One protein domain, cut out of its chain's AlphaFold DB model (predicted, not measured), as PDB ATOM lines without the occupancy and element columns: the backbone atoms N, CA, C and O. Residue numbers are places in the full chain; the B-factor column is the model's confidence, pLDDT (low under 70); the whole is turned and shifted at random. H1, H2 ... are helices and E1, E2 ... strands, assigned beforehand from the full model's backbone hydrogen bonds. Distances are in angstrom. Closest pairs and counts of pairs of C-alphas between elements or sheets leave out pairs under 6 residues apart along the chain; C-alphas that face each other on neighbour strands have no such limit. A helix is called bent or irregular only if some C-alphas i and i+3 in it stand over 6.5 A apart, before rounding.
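Overview. This is residues 8 to 111 and 170 to 186 of the 267 residues of the protein "Unannotated protein" of freshwater metagenome (UniProt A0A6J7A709). A twisted sheet of four strands, three of them long, E4, E5 and E6, and the shorter E1 at one edge, curls round H1b, one arm of a bent helix, while the other arm, H1a, only grazes it near E6. The small hairpin of E2 and E3 extends one end of the body, with E3 packed on H1b; H2 packs on H1b and E1, and the long link at residues 74 to 86 lies toward the other end. The printed part has 121 residues, with six named strands followed by two named helices, class mixed. The large sheet has the order E1, E4, E5, E6, and both sheets are antiparallel. The whole is compact, with a radius of gyration of the C-alphas of 14.7 A, yet elongated, spanning 43 by 28 by 26 A.

Arrangement. Start at edge strand E1, residues 9 to 14, antiparallel to E4, residues 32 to 40; N 10 and O 38 are 2.8 A apart, within hydrogen-bond range. Between them in the chain, E2, residues 21 to 24, and E3, residues 27 to 30, form an antiparallel hairpin, with N 22 and O 29 at 2.8 A. E3 runs on into E4 at 89 degrees. E4, E5, residues 47 to 56, and E6, residues 62 to 73, are a meander, each strand the antiparallel neighbour of the one before: look at N 35 and O 52, 2.8 A, and N 51 and O 68, 2.8 A. E6 bends by 70 degrees at residue 65. H1, residues 87 to 111, was assigned as one helix by its hydrogen bonds but is bent, with C-alphas 95 and 98 8.0 A apart; its arms H1a, residues 87 to 95, and H1b, residues 98 to 111, are about perpendicular, only just, at 72 degrees. H1b is on one face of the large sheet, making two layers, a helix arm over a sheet; its closest C-alphas to E1 are Ala 108 and Val 14, 6.0 A. H2, residues 176 to 186, touches H1b, closest at the C-alphas of Ile 186 and Ser 102, 6.9 A, at a steep tilt of 60 degrees, opposite ways. H2 only grazes the sheet, with residues 176 to 180. In H1a, H1b and H2 every O i to N i+4 pair is within hydrogen-bond range.

Along the chain. Find C-alpha 9 at (132.922, 117.157, 137.818), where E1 begins. E4 measures 26.8 A, E5 28.5 A and E6 29.0 A; H1b measures 19.7 A. H2 ends at C-alpha 186, (144.813, 109.760, 137.842).

Size, cuts and confidence. The farthest C-alphas, Gly 25 and Glu 79, are 45.5 A apart. Residues 112 to 169 are not printed; C-alphas 111 and 170 are 5.5 A apart across the cut. The link E6 to H1 is long. Residues 77, 170 and 171 have pLDDT under 70.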
ATOM      1  N   GLY A   8     134.418 120.984 139.118       92.12
ATOM      2  CA  GLY A   8     132.979 120.871 138.887       92.12
ATOM      3  C   GLY A   8     132.500 119.503 138.398       92.12
ATOM      4  O   GLY A   8     131.307 119.361 138.153       92.12
ATOM      5  N   LEU A   9     133.363 118.488 138.247       94.69
ATOM      6  CA  LEU A   9     132.922 117.157 137.818       94.69
ATOM      7  C   LEU A   9     132.101 116.467 138.923       94.69
ATOM      8  O   LEU A   9     132.643 116.133 139.975       94.69
ATOM      9  N   LYS A  10     130.817 116.198 138.660       93.12
ATOM     10  CA  LYS A  10     129.911 115.492 139.581       93.12
ATOM     11  C   LYS A  10     129.751 114.014 139.259       93.12
ATOM     12  O   LYS A  10     129.731 113.189 140.168       93.12
ATOM     13  N   VAL A  11     129.569 113.694 137.981       93.12
ATOM     14  CA  VAL A  11     129.195 112.349 137.531       93.12
ATOM     15  C   VAL A  11     130.104 111.933 136.392       93.12
ATOM     16  O   VAL A  11     130.413 112.739 135.517       93.12
ATOM     17  N   ALA A  12     130.498 110.664 136.386       93.12
ATOM     18  CA  ALA A  12     131.153 110.041 135.251       93.12
ATOM     19  C   ALA A  12     130.628 108.611 135.068       93.12
ATOM     20  O   ALA A  12     130.426 107.885 136.043       93.12
ATOM     21  N   SER A  13     130.392 108.224 133.819       91.19
ATOM     22  CA  SER A  13     130.007 106.862 133.435       91.19
ATOM     23  C   SER A  13     130.444 106.572 132.004       91.19
ATOM     24  O   SER A  13     130.694 107.475 131.207       91.19
ATOM     25  N   VAL A  14     130.532 105.293 131.685       90.38
ATOM     26  CA  VAL A  14     130.786 104.770 130.340       90.38
ATOM     27  C   VAL A  14     129.468 104.209 129.843       90.38
ATOM     28  O   VAL A  14     128.762 103.596 130.632       90.38
ATOM     29  N   GLU A  15     129.114 104.373 128.579       83.88
ATOM     30  CA  GLU A  15     127.933 103.709 128.032       83.88
ATOM     31  C   GLU A  15     128.243 102.239 127.712       83.88
ATOM     32  O   GLU A  15     129.341 101.928 127.239       83.88
ATOM     33  N   PRO A  16     127.307 101.307 127.965       77.75
ATOM     34  CA  PRO A  16     127.437  99.949 127.455       77.75
ATOM     35  C   PRO A  16     127.425  99.978 125.922       77.75
ATOM     36  O   PRO A  16     126.683 100.748 125.315       77.75
ATOM     37  N   GLY A  17     128.221  99.124 125.288       74.94
ATOM     38  CA  GLY A  17     128.350  99.149 123.837       74.94
ATOM     39  C   GLY A  17     128.990  97.899 123.259       74.94
ATOM     40  O   GLY A  17     129.452  97.010 123.976       74.94
ATOM     41  N   GLN A  18     129.006  97.846 121.931       70.94
ATOM     42  CA  GLN A  18     129.678  96.809 121.161       70.94
ATOM     43  C   GLN A  18     131.002  97.361 120.645       70.94
ATOM     44  O   GLN A  18     131.035  98.385 119.963       70.94
ATOM     45  N   SER A  19     132.097  96.702 121.000       80.38
ATOM     46  CA  SER A  19     133.429  97.030 120.502       80.38
ATOM     47  C   SER A  19     134.374  95.853 120.723       80.38
ATOM     48  O   SER A  19     134.179  95.067 121.653       80.38
ATOM     49  N   GLU A  20     135.401  95.727 119.886       80.81
ATOM     50  CA  GLU A  20     136.442  94.718 120.068       80.81
ATOM     51  C   GLU A  20     137.230  94.968 121.362       80.81
ATOM     52  O   GLU A  20     137.426  96.117 121.756       80.81
ATOM     53  N   PRO A  21     137.699  93.924 122.061       84.75
ATOM     54  CA  PRO A  21     138.611  94.100 123.176       84.75
ATOM     55  C   PRO A  21     140.025  94.424 122.716       84.75
ATOM     56  O   PRO A  21     140.595  93.782 121.838       84.75
ATOM     57  N   VAL A  22     140.630  95.376 123.414       83.31
ATOM     58  CA  VAL A  22     142.039  95.721 123.308       83.31
ATOM     59  C   VAL A  22     142.705  95.376 124.626       83.31
ATOM     60  O   VAL A  22     142.347  95.906 125.678       83.31
ATOM     61  N   SER A  23     143.679  94.474 124.556       83.69
ATOM     62  CA  SER A  23     144.506  94.092 125.700       83.69
ATOM     63  C   SER A  23     145.822  94.862 125.663       83.69
ATOM     64  O   SER A  23     146.467  94.930 124.616       83.69
ATOM     65  N   PHE A  24     146.227  95.441 126.790       78.56
ATOM     66  CA  PHE A  24     147.498  96.150 126.939       78.56
ATOM     67  C   PHE A  24     148.039  95.971 128.361       78.56
ATOM     68  O   PHE A  24     147.486  96.474 129.340       78.56
ATOM     69  N   GLY A  25     149.150  95.243 128.478       82.25
ATOM     70  CA  GLY A  25     149.640  94.791 129.780       82.25
ATOM     71  C   GLY A  25     148.617  93.872 130.453       82.25
ATOM     72  O   GLY A  25     148.166  92.907 129.847       82.25
ATOM     73  N   GLU A  26     148.243  94.195 131.689       79.88
ATOM     74  CA  GLU A  26     147.255  93.446 132.484       79.88
ATOM     75  C   GLU A  26     145.817  93.956 132.291       79.88
ATOM     76  O   GLU A  26     144.884  93.448 132.909       79.88
ATOM     77  N   PHE A  27     145.628  94.981 131.459       84.56
ATOM     78  CA  PHE A  27     144.336  95.625 131.267       84.56
ATOM     79  C   PHE A  27     143.676  95.181 129.968       84.56
ATOM     80  O   PHE A  27     144.339  94.970 128.950       84.56
ATOM     81  N   VAL A  28     142.349  95.109 130.009       83.88
ATOM     82  CA  VAL A  28     141.488  94.821 128.864       83.88
ATOM     83  C   VAL A  28     140.402  95.897 128.827       83.88
ATOM     84  O   VAL A  28     139.779  96.178 129.847       83.88
ATOM     85  N   ALA A  29     140.209  96.538 127.676       88.31
ATOM     86  CA  ALA A  29     139.234  97.613 127.488       88.31
ATOM     87  C   ALA A  29     138.571  97.519 126.102       88.31
ATOM     88  O   ALA A  29     139.153  96.909 125.204       88.31
ATOM     89  N   PRO A  30     137.394  98.130 125.889       90.06
ATOM     90  CA  PRO A  30     136.824  98.279 124.551       90.06
ATOM     91  C   PRO A  30     137.728  99.131 123.646       90.06
ATOM     92  O   PRO A  30     138.256 100.159 124.074       90.06
ATOM     93  N   GLU A  31     137.870  98.735 122.380       91.19
ATOM     94  CA  GLU A  31     138.590  99.481 121.341       91.19
ATOM     95  C   GLU A  31     137.955 100.847 121.102       91.19
ATOM     96  O   GLU A  31     138.655 101.808 120.811       91.19
ATOM     97  N   SER A  32     136.638 100.948 121.244       93.56
ATOM     98  CA  SER A  32     135.865 102.172 121.123       93.56
ATOM     99  C   SER A  32     134.732 102.176 122.138       93.56
ATOM    100  O   SER A  32     134.002 101.197 122.271       93.56
ATOM    101  N   PHE A  33     134.551 103.288 122.841       93.31
ATOM    102  CA  PHE A  33     133.475 103.444 123.813       93.31
ATOM    103  C   PHE A  33     133.063 104.908 123.974       93.31
ATOM    104  O   PHE A  33     133.849 105.828 123.736       93.31
ATOM    105  N   SER A  34     131.820 105.115 124.404       93.88
ATOM    106  CA  SER A  34     131.294 106.432 124.761       93.88
ATOM    107  C   SER A  34     131.355 106.620 126.271       93.88
ATOM    108  O   SER A  34     131.072 105.709 127.044       93.88
ATOM    109  N   THR A  35     131.732 107.814 126.700       94.25
ATOM    110  CA  THR A  35     131.720 108.231 128.104       94.25
ATOM    111  C   THR A  35     130.929 109.502 128.253       94.25
ATOM    112  O   THR A  35     131.051 110.399 127.423       94.25
ATOM    113  N   TRP A  36     130.150 109.576 129.326       94.75
ATOM    114  CA  TRP A  36     129.417 110.770 129.707       94.75
ATOM    115  C   TRP A  36     130.018 111.360 130.990       94.75
ATOM    116  O   TRP A  36     130.509 110.651 131.877       94.75
ATOM    117  N   PHE A  37     130.000 112.678 131.093       95.62
ATOM    118  CA  PHE A  37     130.429 113.410 132.270       95.62
ATOM    119  C   PHE A  37     129.404 114.497 132.549       95.62
ATOM    120  O   PHE A  37     129.009 115.210 131.629       95.62
ATOM    121  N   VAL A  38     129.004 114.641 133.810       95.38
ATOM    122  CA  VAL A  38     128.133 115.737 134.250       95.38
ATOM    123  C   VAL A  38     128.953 116.667 135.118       95.38
ATOM    124  O   VAL A  38     129.561 116.245 136.108       95.38
ATOM    125  N   PHE A  39     128.945 117.937 134.748       95.94
ATOM    126  CA  PHE A  39     129.600 119.007 135.474       95.94
ATOM    127  C   PHE A  39     128.565 119.913 136.122       95.94
ATOM    128  O   PHE A  39     127.492 120.123 135.571       95.94
ATOM    129  N   SER A  40     128.909 120.485 137.268       95.00
ATOM    130  CA  SER A  40     128.115 121.481 137.978       95.00
ATOM    131  C   SER A  40     128.896 122.784 138.050       95.00
ATOM    132  O   SER A  40     130.056 122.794 138.460       95.00
ATOM    133  N   ASP A  41     128.251 123.889 137.693       92.81
ATOM    134  CA  ASP A  41     128.769 125.224 137.969       92.81
ATOM    135  C   ASP A  41     128.354 125.645 139.383       92.81
ATOM    136  O   ASP A  41     127.170 125.714 139.711       92.81
ATOM    137  N   GLU A  42     129.334 125.934 140.237       89.12
ATOM    138  CA  GLU A  42     129.101 126.360 141.619       89.12
ATOM    139  C   GLU A  42     128.371 127.705 141.708       89.12
ATOM    140  O   GLU A  42     127.625 127.939 142.659       89.12
ATOM    141  N   LYS A  43     128.564 128.595 140.723       91.19
ATOM    142  CA  LYS A  43     127.987 129.944 140.749       91.19
ATOM    143  C   LYS A  43     126.514 129.933 140.387       91.19
ATOM    144  O   LYS A  43     125.704 130.546 141.076       91.19
ATOM    145  N   THR A  44     126.176 129.255 139.296       90.69
ATOM    146  CA  THR A  44     124.808 129.231 138.763       90.69
ATOM    147  C   THR A  44     123.993 128.044 139.262       90.69
ATOM    148  O   THR A  44     122.776 128.041 139.096       90.69
ATOM    149  N   LYS A  45     124.636 127.038 139.877       91.06
ATOM    150  CA  LYS A  45     124.044 125.734 140.230       91.06
ATOM    151  C   LYS A  45     123.436 124.993 139.032       91.06
ATOM    152  O   LYS A  45     122.620 124.088 139.220       91.06
ATOM    153  N   LYS A  46     123.817 125.380 137.815       93.06
ATOM    154  CA  LYS A  46     123.439 124.695 136.581       93.06
ATOM    155  C   LYS A  46     124.392 123.541 136.317       93.06
ATOM    156  O   LYS A  46     125.539 123.546 136.773       93.06
ATOM    157  N   GLU A  47     123.904 122.560 135.576       95.06
ATOM    158  CA  GLU A  47     124.693 121.406 135.164       95.06
ATOM    159  C   GLU A  47     124.868 121.387 133.653       95.06
ATOM    160  O   GLU A  47     124.019 121.886 132.923       95.06
ATOM    161  N   TRP A  48     125.957 120.810 133.167       95.69
ATOM    162  CA  TRP A  48     126.182 120.612 131.738       95.69
ATOM    163  C   TRP A  48     126.808 119.245 131.492       95.69
ATOM    164  O   TRP A  48     127.494 118.699 132.362       95.69
ATOM    165  N   ASP A  49     126.552 118.691 130.308       95.44
ATOM    166  CA  ASP A  49     126.958 117.330 129.978       95.44
ATOM    167  C   ASP A  49     128.045 117.341 128.900       95.44
ATOM    168  O   ASP A  49     127.991 118.095 127.924       95.44
ATOM    169  N   LEU A  50     129.027 116.464 129.067       96.94
ATOM    170  CA  LEU A  50     130.103 116.218 128.118       96.94
ATOM    171  C   LEU A  50     130.088 114.747 127.722       96.94
ATOM    172  O   LEU A  50     130.218 113.870 128.575       96.94
ATOM    173  N   PHE A  51     130.031 114.487 126.424       96.62
ATOM    174  CA  PHE A  51     130.134 113.159 125.843       96.62
ATOM    175  C   PHE A  51     131.447 113.046 125.077       96.62
ATOM    176  O   PHE A  51     131.753 113.865 124.206       96.62
ATOM    177  N   LEU A  52     132.231 112.022 125.401       97.06
ATOM    178  CA  LEU A  52     133.457 111.683 124.688       97.06
ATOM    179  C   LEU A  52     133.308 110.300 124.068       97.06
ATOM    180  O   LEU A  52     133.091 109.322 124.783       97.06
ATOM    181  N   THR A  53     133.514 110.203 122.759       96.44
ATOM    182  CA  THR A  53     133.780 108.921 122.101       96.44
ATOM    183  C   THR A  53     135.287 108.727 122.054       96.44
ATOM    184  O   THR A  53     136.014 109.538 121.468       96.44
ATOM    185  N   VAL A  54     135.763 107.668 122.697       95.94
ATOM    186  CA  VAL A  54     137.181 107.362 122.872       95.94
ATOM    187  C   VAL A  54     137.503 106.080 122.127       95.94
ATOM    188  O   VAL A  54     136.763 105.110 122.227       95.94
ATOM    189  N   THR A  55     138.626 106.080 121.414       95.75
ATOM    190  CA  THR A  55     139.217 104.877 120.820       95.75
ATOM    191  C   THR A  55     140.512 104.514 121.538       95.75
ATOM    192  O   THR A  55     141.251 105.395 121.976       95.75
ATOM    193  N   VAL A  56     140.818 103.232 121.685       92.56
ATOM    194  CA  VAL A  56     141.991 102.731 122.406       92.56
ATOM    195  C   VAL A  56     142.881 101.984 121.431       92.56
ATOM    196  O   VAL A  56     142.488 101.003 120.816       92.56
ATOM    197  N   SER A  57     144.117 102.452 121.284       88.69
ATOM    198  CA  SER A  57     145.116 101.726 120.490       88.69
ATOM    199  C   SER A  57     145.571 100.440 121.185       88.69
ATOM    200  O   SER A  57     145.526 100.352 122.409       88.69
ATOM    201  N   LYS A  58     146.162  99.504 120.430       83.50
ATOM    202  CA  LYS A  58     146.791  98.273 120.959       83.50
ATOM    203  C   LYS A  58     147.842  98.505 122.058       83.50
ATOM    204  O   LYS A  58     148.147  97.596 122.814       83.50
ATOM    205  N   LEU A  59     148.385  99.721 122.167       84.38
ATOM    206  CA  LEU A  59     149.327 100.118 123.220       84.38
ATOM    207  C   LEU A  59     148.637 100.680 124.480       84.38
ATOM    208  O   LEU A  59     149.306 101.242 125.344       84.38
ATOM    209  N   GLY A  60     147.305 100.633 124.560       83.69
ATOM    210  CA  GLY A  60     146.534 101.212 125.661       83.69
ATOM    211  C   GLY A  60     146.474 102.737 125.655       83.69
ATOM    212  O   GLY A  60     146.111 103.346 126.657       83.69
ATOM    213  N   THR A  61     146.859 103.389 124.551       88.88
ATOM    214  CA  THR A  61     146.777 104.855 124.447       88.88
ATOM    215  C   THR A  61     145.362 105.256 124.020       88.88
ATOM    216  O   THR A  61     144.985 104.894 122.897       88.88
ATOM    217  N   PRO A  62     144.601 105.995 124.857       93.56
ATOM    218  CA  PRO A  62     143.285 106.498 124.490       93.56
ATOM    219  C   PRO A  62     143.418 107.690 123.536       93.56
ATOM    220  O   PRO A  62     144.250 108.581 123.730       93.56
ATOM    221  N   LYS A  63     142.579 107.716 122.507       94.19
ATOM    222  CA  LYS A  63     142.476 108.765 121.498       94.19
ATOM    223  C   LYS A  63     141.049 109.281 121.465       94.19
ATOM    224  O   LYS A  63     140.092 108.511 121.427       94.19
ATOM    225  N   LEU A  64     140.914 110.599 121.463       95.69
ATOM    226  CA  LEU A  64     139.618 111.247 121.357       95.69
ATOM    227  C   LEU A  64     139.132 111.186 119.908       95.69
ATOM    228  O   LEU A  64     139.811 111.703 119.024       95.69
ATOM    229  N   PHE A  65     137.985 110.553 119.677       94.06
ATOM    230  CA  PHE A  65     137.376 110.439 118.351       94.06
ATOM    231  C   PHE A  65     136.301 111.505 118.130       94.06
ATOM    232  O   PHE A  65     136.315 112.201 117.119       94.06
ATOM    233  N   ARG A  66     135.394 111.673 119.100       96.00
ATOM    234  CA  ARG A  66     134.312 112.664 119.051       96.00
ATOM    235  C   ARG A  66     134.124 113.316 120.415       96.00
ATOM    236  O   ARG A  66     134.291 112.670 121.446       96.00
ATOM    237  N   VAL A  67     133.769 114.597 120.387       96.81
ATOM    238  CA  VAL A  67     133.370 115.388 121.553       96.81
ATOM    239  C   VAL A  67     132.006 115.978 121.266       96.81
ATOM    240  O   VAL A  67     131.799 116.558 120.203       96.81
ATOM    241  N   GLU A  68     131.102 115.866 122.223       96.62
ATOM    242  CA  GLU A  68     129.816 116.540 122.194       96.62
ATOM    243  C   GLU A  68     129.570 117.189 123.551       96.62
ATOM    244  O   GLU A  68     129.777 116.579 124.598       96.62
ATOM    245  N   ILE A  69     129.206 118.467 123.524       96.06
ATOM    246  CA  ILE A  69     128.971 119.265 124.722       96.06
ATOM    247  C   ILE A  69     127.533 119.729 124.640       96.06
ATOM    248  O   ILE A  69     127.163 120.444 123.709       96.06
ATOM    249  N   LEU A  70     126.740 119.324 125.619       93.12
ATOM    250  CA  LEU A  70     125.397 119.834 125.789       93.12
ATOM    251  C   LEU A  70     125.468 120.932 126.846       93.12
ATOM    252  O   LEU A  70     125.971 120.698 127.946       93.12
ATOM    253  N   GLY A  71     125.006 122.129 126.484       89.56
ATOM    254  CA  GLY A  71     125.095 123.312 127.335       89.56
ATOM    255  C   GLY A  71     124.257 123.205 128.610       89.56
ATOM    256  O   GLY A  71     123.747 122.136 128.968       89.56
ATOM    257  N   ASN A  72     124.167 124.321 129.331       91.88
ATOM    258  CA  ASN A  72     123.625 124.312 130.683       91.88
ATOM    259  C   ASN A  72     122.164 123.855 130.707       91.88
ATOM    260  O   ASN A  72     121.336 124.351 129.947       91.88
ATOM    261  N   ARG A  73     121.843 122.980 131.650       91.94
ATOM    262  CA  ARG A  73     120.486 122.654 132.068       91.94
ATOM    263  C   ARG A  73     120.272 123.066 133.517       91.94
ATOM    264  O   ARG A  73     121.209 123.118 134.323       91.94
ATOM    265  N   SER A  74     119.015 123.331 133.845       84.00
ATOM    266  CA  SER A  74     118.570 123.436 135.229       84.00
ATOM    267  C   SER A  74     118.833 122.118 135.962       84.00
ATOM    268  O   SER A  74     118.784 121.040 135.369       84.00
ATOM    269  N   SER A  75     119.103 122.187 137.265       77.44
ATOM    270  CA  SER A  75     119.132 120.981 138.107       77.44
ATOM    271  C   SER A  75     117.734 120.372 138.283       77.44
ATOM    272  O   SER A  75     117.605 119.231 138.727       77.44
ATOM    273  N   ASN A  76     116.685 121.113 137.913       77.81
ATOM    274  CA  ASN A  76     115.325 120.613 137.859       77.81
ATOM    275  C   ASN A  76     115.110 119.799 136.571       77.81
ATOM    276  O   ASN A  76     115.051 120.357 135.479       77.81
ATOM    277  N   LEU A  77     114.960 118.476 136.709       68.12
ATOM    278  CA  LEU A  77     114.786 117.522 135.598       68.12
ATOM    279  C   LEU A  77     113.538 117.773 134.726       68.12
ATOM    280  O   LEU A  77     113.380 117.127 133.694       68.12
ATOM    281  N   LEU A  78     112.646 118.671 135.150       74.00
ATOM    282  CA  LEU A  78     111.402 119.005 134.458       74.00
ATOM    283  C   LEU A  78     111.570 120.051 133.345       74.00
ATOM    284  O   LEU A  78     110.644 120.239 132.561       74.00
ATOM    285  N   GLU A  79     112.718 120.724 133.265       74.94
ATOM    286  CA  GLU A  79     113.003 121.722 132.230       74.94
ATOM    287  C   GLU A  79     113.889 121.093 131.141       74.94
ATOM    288  O   GLU A  79     115.084 120.885 131.368       74.94
ATOM    289  N   PRO A  80     113.332 120.749 129.961       75.75
ATOM    290  CA  PRO A  80     114.097 120.103 128.893       75.75
ATOM    291  C   PRO A  80     115.027 121.075 128.154       75.75
ATOM    292  O   PRO A  80     115.937 120.633 127.447       75.75
ATOM    293  N   ASP A  81     114.803 122.382 128.305       85.12
ATOM    294  CA  ASP A  81     115.540 123.405 127.581       85.12
ATOM    295  C   ASP A  81     116.980 123.511 128.084       85.12
ATOM    296  O   ASP A  81     117.260 123.608 129.283       85.12
ATOM    297  N   ARG A  82     117.909 123.508 127.127       89.50
ATOM    298  CA  ARG A  82     119.330 123.723 127.379       89.50
ATOM    299  C   ARG A  82     119.755 125.068 126.831       89.50
ATOM    300  O   ARG A  82     119.477 125.404 125.682       89.50
ATOM    301  N   GLU A  83     120.494 125.807 127.639       89.81
ATOM    302  CA  GLU A  83     121.205 126.986 127.168       89.81
ATOM    303  C   GLU A  83     122.382 126.570 126.278       89.81
ATOM    304  O   GLU A  83     122.853 125.430 126.309       89.81
ATOM    305  N   GLY A  84     122.869 127.509 125.466       91.94
ATOM    306  CA  GLY A  84     124.032 127.281 124.612       91.94
ATOM    307  C   GLY A  84     125.306 126.961 125.402       91.94
ATOM    308  O   GLY A  84     125.417 127.236 126.597       91.94
ATOM    309  N   VAL A  85     126.295 126.394 124.711       95.12
ATOM    310  CA  VAL A  85     127.614 126.108 125.292       95.12
ATOM    311  C   VAL A  85     128.370 127.414 125.535       95.12
ATOM    312  O   VAL A  85     128.606 128.204 124.619       95.12
ATOM    313  N   GLU A  86     128.796 127.631 126.773       94.62
ATOM    314  CA  GLU A  86     129.564 128.800 127.173       94.62
ATOM    315  C   GLU A  86     131.068 128.615 126.927       94.62
ATOM    316  O   GLU A  86     131.643 127.528 127.024       94.62
ATOM    317  N   ARG A  87     131.768 129.727 126.675       94.94
ATOM    318  CA  ARG A  87     133.202 129.713 126.342       94.94
ATOM    319  C   ARG A  87     134.081 129.074 127.422       94.94
ATOM    320  O   ARG A  87     135.129 128.515 127.101       94.94
ATOM    321  N   TRP A  88     133.723 129.197 128.698       94.19
ATOM    322  CA  TRP A  88     134.524 128.615 129.776       94.19
ATOM    323  C   TRP A  88     134.392 127.087 129.836       94.19
ATOM    324  O   TRP A  88     135.371 126.437 130.192       94.19
ATOM    325  N   GLN A  89     133.261 126.510 129.415       94.81
ATOM    326  CA  GLN A  89     133.075 125.055 129.335       94.81
ATOM    327  C   GLN A  89     134.052 124.456 128.320       94.81
ATOM    328  O   GLN A  89     134.760 123.498 128.621       94.81
ATOM    329  N   LEU A  90     134.201 125.109 127.161       95.56
ATOM    330  CA  LEU A  90     135.205 124.739 126.155       95.56
ATOM    331  C   LEU A  90     136.627 124.768 126.728       95.56
ATOM    332  O   LEU A  90     137.404 123.841 126.505       95.56
ATOM    333  N   LYS A  91     136.957 125.799 127.518       94.06
ATOM    334  CA  LYS A  91     138.268 125.903 128.178       94.06
ATOM    335  C   LYS A  91     138.505 124.776 129.180       94.06
ATOM    336  O   LYS A  91     139.627 124.286 129.261       94.06
ATOM    337  N   VAL A  92     137.481 124.361 129.930       92.88
ATOM    338  CA  VAL A  92     137.581 123.217 130.849       92.88
ATOM    339  C   VAL A  92     137.902 121.947 130.063       92.88
ATOM    340  O   VAL A  92     138.868 121.259 130.389       92.88
ATOM    341  N   VAL A  93     137.164 121.667 128.986       95.06
ATOM    342  CA  VAL A  93     137.417 120.485 128.147       95.06
ATOM    343  C   VAL A  93     138.832 120.516 127.569       95.06
ATOM    344  O   VAL A  93     139.546 119.521 127.650       95.06
ATOM    345  N   GLU A  94     139.280 121.659 127.049       93.31
ATOM    346  CA  GLU A  94     140.621 121.815 126.481       93.31
ATOM    347  C   GLU A  94     141.731 121.614 127.526       93.31
ATOM    348  O   GLU A  94     142.673 120.849 127.300       93.31
ATOM    349  N   GLN A  95     141.604 122.258 128.690       91.56
ATOM    350  CA  GLN A  95     142.603 122.228 129.759       91.56
ATOM    351  C   GLN A  95     142.716 120.848 130.420       91.56
ATOM    352  O   GLN A  95     143.822 120.421 130.759       91.56
ATOM    353  N   TYR A  96     141.592 120.150 130.600       93.44
ATOM    354  CA  TYR A  96     141.527 118.871 131.313       93.44
ATOM    355  C   TYR A  96     141.386 117.659 130.383       93.44
ATOM    356  O   TYR A  96     141.158 116.545 130.856       93.44
ATOM    357  N   ARG A  97     141.568 117.831 129.064       92.75
ATOM    358  CA  ARG A  97     141.386 116.769 128.056       92.75
ATOM    359  C   ARG A  97     142.132 115.472 128.378       92.75
ATOM    360  O   ARG A  97     141.589 114.386 128.217       92.75
ATOM    361  N   ALA A  98     143.376 115.570 128.846       89.25
ATOM    362  CA  ALA A  98     144.207 114.401 129.126       89.25
ATOM    363  C   ALA A  98     143.715 113.642 130.367       89.25
ATOM    364  O   ALA A  98     143.712 112.410 130.383       89.25
ATOM    365  N   GLN A  99     143.278 114.372 131.393       89.75
ATOM    366  CA  GLN A  99     142.693 113.817 132.608       89.75
ATOM    367  C   GLN A  99     141.341 113.170 132.306       89.75
ATOM    368  O   GLN A  99     141.110 112.051 132.751       89.75
ATOM    369  N   LEU A 100     140.498 113.824 131.501       94.50
ATOM    370  CA  LEU A 100     139.206 113.292 131.065       94.50
ATOM    371  C   LEU A 100     139.366 112.001 130.258       94.50
ATOM    372  O   LEU A 100     138.688 111.026 130.551       94.50
ATOM    373  N   LEU A 101     140.312 111.942 129.315       94.06
ATOM    374  CA  LEU A 101     140.607 110.714 128.565       94.06
ATOM    375  C   LEU A 101     141.150 109.591 129.454       94.06
ATOM    376  O   LEU A 101     140.786 108.430 129.285       94.06
ATOM    377  N   SER A 102     142.014 109.930 130.412       91.75
ATOM    378  CA  SER A 102     142.542 108.949 131.366       91.75
ATOM    379  C   SER A 102     141.440 108.410 132.281       91.75
ATOM    380  O   SER A 102     141.419 107.218 132.579       91.75
ATOM    381  N   LEU A 103     140.520 109.282 132.705       93.19
ATOM    382  CA  LEU A 103     139.351 108.920 133.499       93.19
ATOM    383  C   LEU A 103     138.393 108.047 132.694       93.19
ATOM    384  O   LEU A 103     137.980 107.010 133.192       93.19
ATOM    385  N   ALA A 104     138.112 108.416 131.444       94.00
ATOM    386  CA  ALA A 104     137.280 107.648 130.529       94.00
ATOM    387  C   ALA A 104     137.794 106.209 130.364       94.00
ATOM    388  O   ALA A 104     137.035 105.256 130.526       94.00
ATOM    389  N   LEU A 105     139.096 106.044 130.108       92.25
ATOM    390  CA  LEU A 105     139.707 104.725 129.951       92.25
ATOM    391  C   LEU A 105     139.655 103.903 131.242       92.25
ATOM    392  O   LEU A 105     139.292 102.732 131.203       92.25
ATOM    393  N   ARG A 106     139.990 104.502 132.389       90.31
ATOM    394  CA  ARG A 106     139.908 103.801 133.679       90.31
ATOM    395  C   ARG A 106     138.486 103.391 134.020       90.31
ATOM    396  O   ARG A 106     138.282 102.262 134.438       90.31
ATOM    397  N   LEU A 107     137.515 104.272 133.788       90.00
ATOM    398  CA  LEU A 107     136.105 103.940 133.943       90.00
ATOM    399  C   LEU A 107     135.739 102.733 133.086       90.00
ATOM    400  O   LEU A 107     135.081 101.826 133.583       90.00
ATOM    401  N   ALA A 108     136.170 102.702 131.824       90.25
ATOM    402  CA  ALA A 108     135.869 101.586 130.938       90.25
ATOM    403  C   ALA A 108     136.464 100.277 131.476       90.25
ATOM    404  O   ALA A 108     135.752  99.289 131.556       90.25
ATOM    405  N   ILE A 109     137.719 100.292 131.928       85.44
ATOM    406  CA  ILE A 109     138.392  99.116 132.504       85.44
ATOM    407  C   ILE A 109     137.716  98.642 133.797       85.44
ATOM    408  O   ILE A 109     137.540  97.449 134.001       85.44
ATOM    409  N   GLU A 110     137.374  99.562 134.699       84.38
ATOM    410  CA  GLU A 110     136.902  99.212 136.045       84.38
ATOM    411  C   GLU A 110     135.410  98.875 136.084       84.38
ATOM    412  O   GLU A 110     134.964  98.120 136.946       84.38
ATOM    413  N   THR A 111     134.620  99.442 135.171       79.94
ATOM    414  CA  THR A 111     133.162  99.274 135.182       79.94
ATOM    415  C   THR A 111     132.650  98.329 134.111       79.94
ATOM    416  O   THR A 111     131.520  97.863 134.261       79.94
ATOM    417  N   ASN A 170     128.586  98.287 134.950       64.75
ATOM    418  CA  ASN A 170     127.747  99.052 135.850       64.75
ATOM    419  C   ASN A 170     127.066 100.194 135.075       64.75
ATOM    420  O   ASN A 170     127.726 101.004 134.423       64.75
ATOM    421  N   ARG A 171     125.729 100.189 135.049       61.59
ATOM    422  CA  ARG A 171     124.947 101.293 134.470       61.59
ATOM    423  C   ARG A 171     124.906 102.470 135.427       61.59
ATOM    424  O   ARG A 171     124.761 103.606 134.983       61.59
ATOM    425  N   GLU A 172     125.023 102.186 136.719       73.19
ATOM    426  CA  GLU A 172     125.039 103.219 137.727       73.19
ATOM    427  C   GLU A 172     126.329 104.023 137.581       73.19
ATOM    428  O   GLU A 172     127.419 103.447 137.463       73.19
ATOM    429  N   PRO A 173     126.224 105.357 137.560       77.25
ATOM    430  CA  PRO A 173     127.397 106.196 137.618       77.25
ATOM    431  C   PRO A 173     128.194 105.907 138.884       77.25
ATOM    432  O   PRO A 173     127.648 105.470 139.901       77.25
ATOM    433  N   LEU A 174     129.486 106.212 138.847       82.00
ATOM    434  CA  LEU A 174     130.292 106.103 140.051       82.00
ATOM    435  C   LEU A 174     129.719 106.955 141.179       82.00
ATOM    436  O   LEU A 174     129.339 108.112 140.982       82.00
ATOM    437  N   THR A 175     129.759 106.407 142.391       86.00
ATOM    438  CA  THR A 175     129.518 107.207 143.591       86.00
ATOM    439  C   THR A 175     130.559 108.324 143.688       86.00
ATOM    440  O   THR A 175     131.703 108.170 143.250       86.00
ATOM    441  N   ALA A 176     130.207 109.438 144.337       83.69
ATOM    442  CA  ALA A 176     131.136 110.554 144.531       83.69
ATOM    443  C   ALA A 176     132.463 110.109 145.180       83.69
ATOM    444  O   ALA A 176     133.534 110.584 144.808       83.69
ATOM    445  N   LYS A 177     132.413 109.141 146.107       86.00
ATOM    446  CA  LYS A 177     133.608 108.581 146.752       86.00
ATOM    447  C   LYS A 177     134.503 107.832 145.758       86.00
ATOM    448  O   LYS A 177     135.698 108.115 145.708       86.00
ATOM    449  N   GLN A 178     133.933 106.931 144.955       85.88
ATOM    450  CA  GLN A 178     134.671 106.195 143.920       85.88
ATOM    451  C   GLN A 178     135.274 107.146 142.888       85.88
ATOM    452  O   GLN A 178     136.431 106.992 142.510       85.88
ATOM    453  N   LEU A 179     134.522 108.171 142.481       85.62
ATOM    454  CA  LEU A 179     135.001 109.179 141.545       85.62
ATOM    455  C   LEU A 179     136.210 109.940 142.104       85.62
ATOM    456  O   LEU A 179     137.198 110.115 141.395       85.62
ATOM    457  N   ILE A 180     136.173 110.347 143.376       84.69
ATOM    458  CA  ILE A 180     137.301 111.016 144.045       84.69
ATOM    459  C   ILE A 180     138.521 110.090 144.136       84.69
ATOM    460  O   ILE A 180     139.647 110.534 143.909       84.69
ATOM    461  N   GLU A 181     138.332 108.817 144.484       85.69
ATOM    462  CA  GLU A 181     139.419 107.830 144.551       85.69
ATOM    463  C   GLU A 181     140.061 107.610 143.175       85.69
ATOM    464  O   GLU A 181     141.286 107.682 143.043       85.69
ATOM    465  N   LEU A 182     139.247 107.464 142.131       83.06
ATOM    466  CA  LEU A 182     139.706 107.349 140.750       83.06
ATOM    467  C   LEU A 182     140.421 108.597 140.256       83.06
ATOM    468  O   LEU A 182     141.495 108.502 139.660       83.06
ATOM    469  N   GLN A 183     139.869 109.776 140.535       80.12
ATOM    470  CA  GLN A 183     140.543 111.029 140.238       80.12
ATOM    471  C   GLN A 183     141.899 111.064 140.932       80.12
ATOM    472  O   GLN A 183     142.899 111.283 140.257       80.12
ATOM    473  N   LYS A 184     141.985 110.758 142.233       81.50
ATOM    474  CA  LYS A 184     143.270 110.692 142.947       81.50
ATOM    475  C   LYS A 184     144.255 109.751 142.262       81.50
ATOM    476  O   LYS A 184     145.396 110.159 142.088       81.50
ATOM    477  N   LEU A 185     143.824 108.571 141.814       77.81
ATOM    478  CA  LEU A 185     144.668 107.627 141.070       77.81
ATOM    479  C   LEU A 185     145.162 108.170 139.720       77.81
ATOM    480  O   LEU A 185     146.222 107.762 139.248       77.81
ATOM    481  N   ILE A 186     144.416 109.074 139.084       73.38
ATOM    482  CA  ILE A 186     144.813 109.760 137.842       73.38
ATOM    483  C   ILE A 186     145.757 110.929 138.147       73.38
ATOM    484  O   ILE A 186     146.750 111.137 137.446       73.38
TER     485      ILE A 186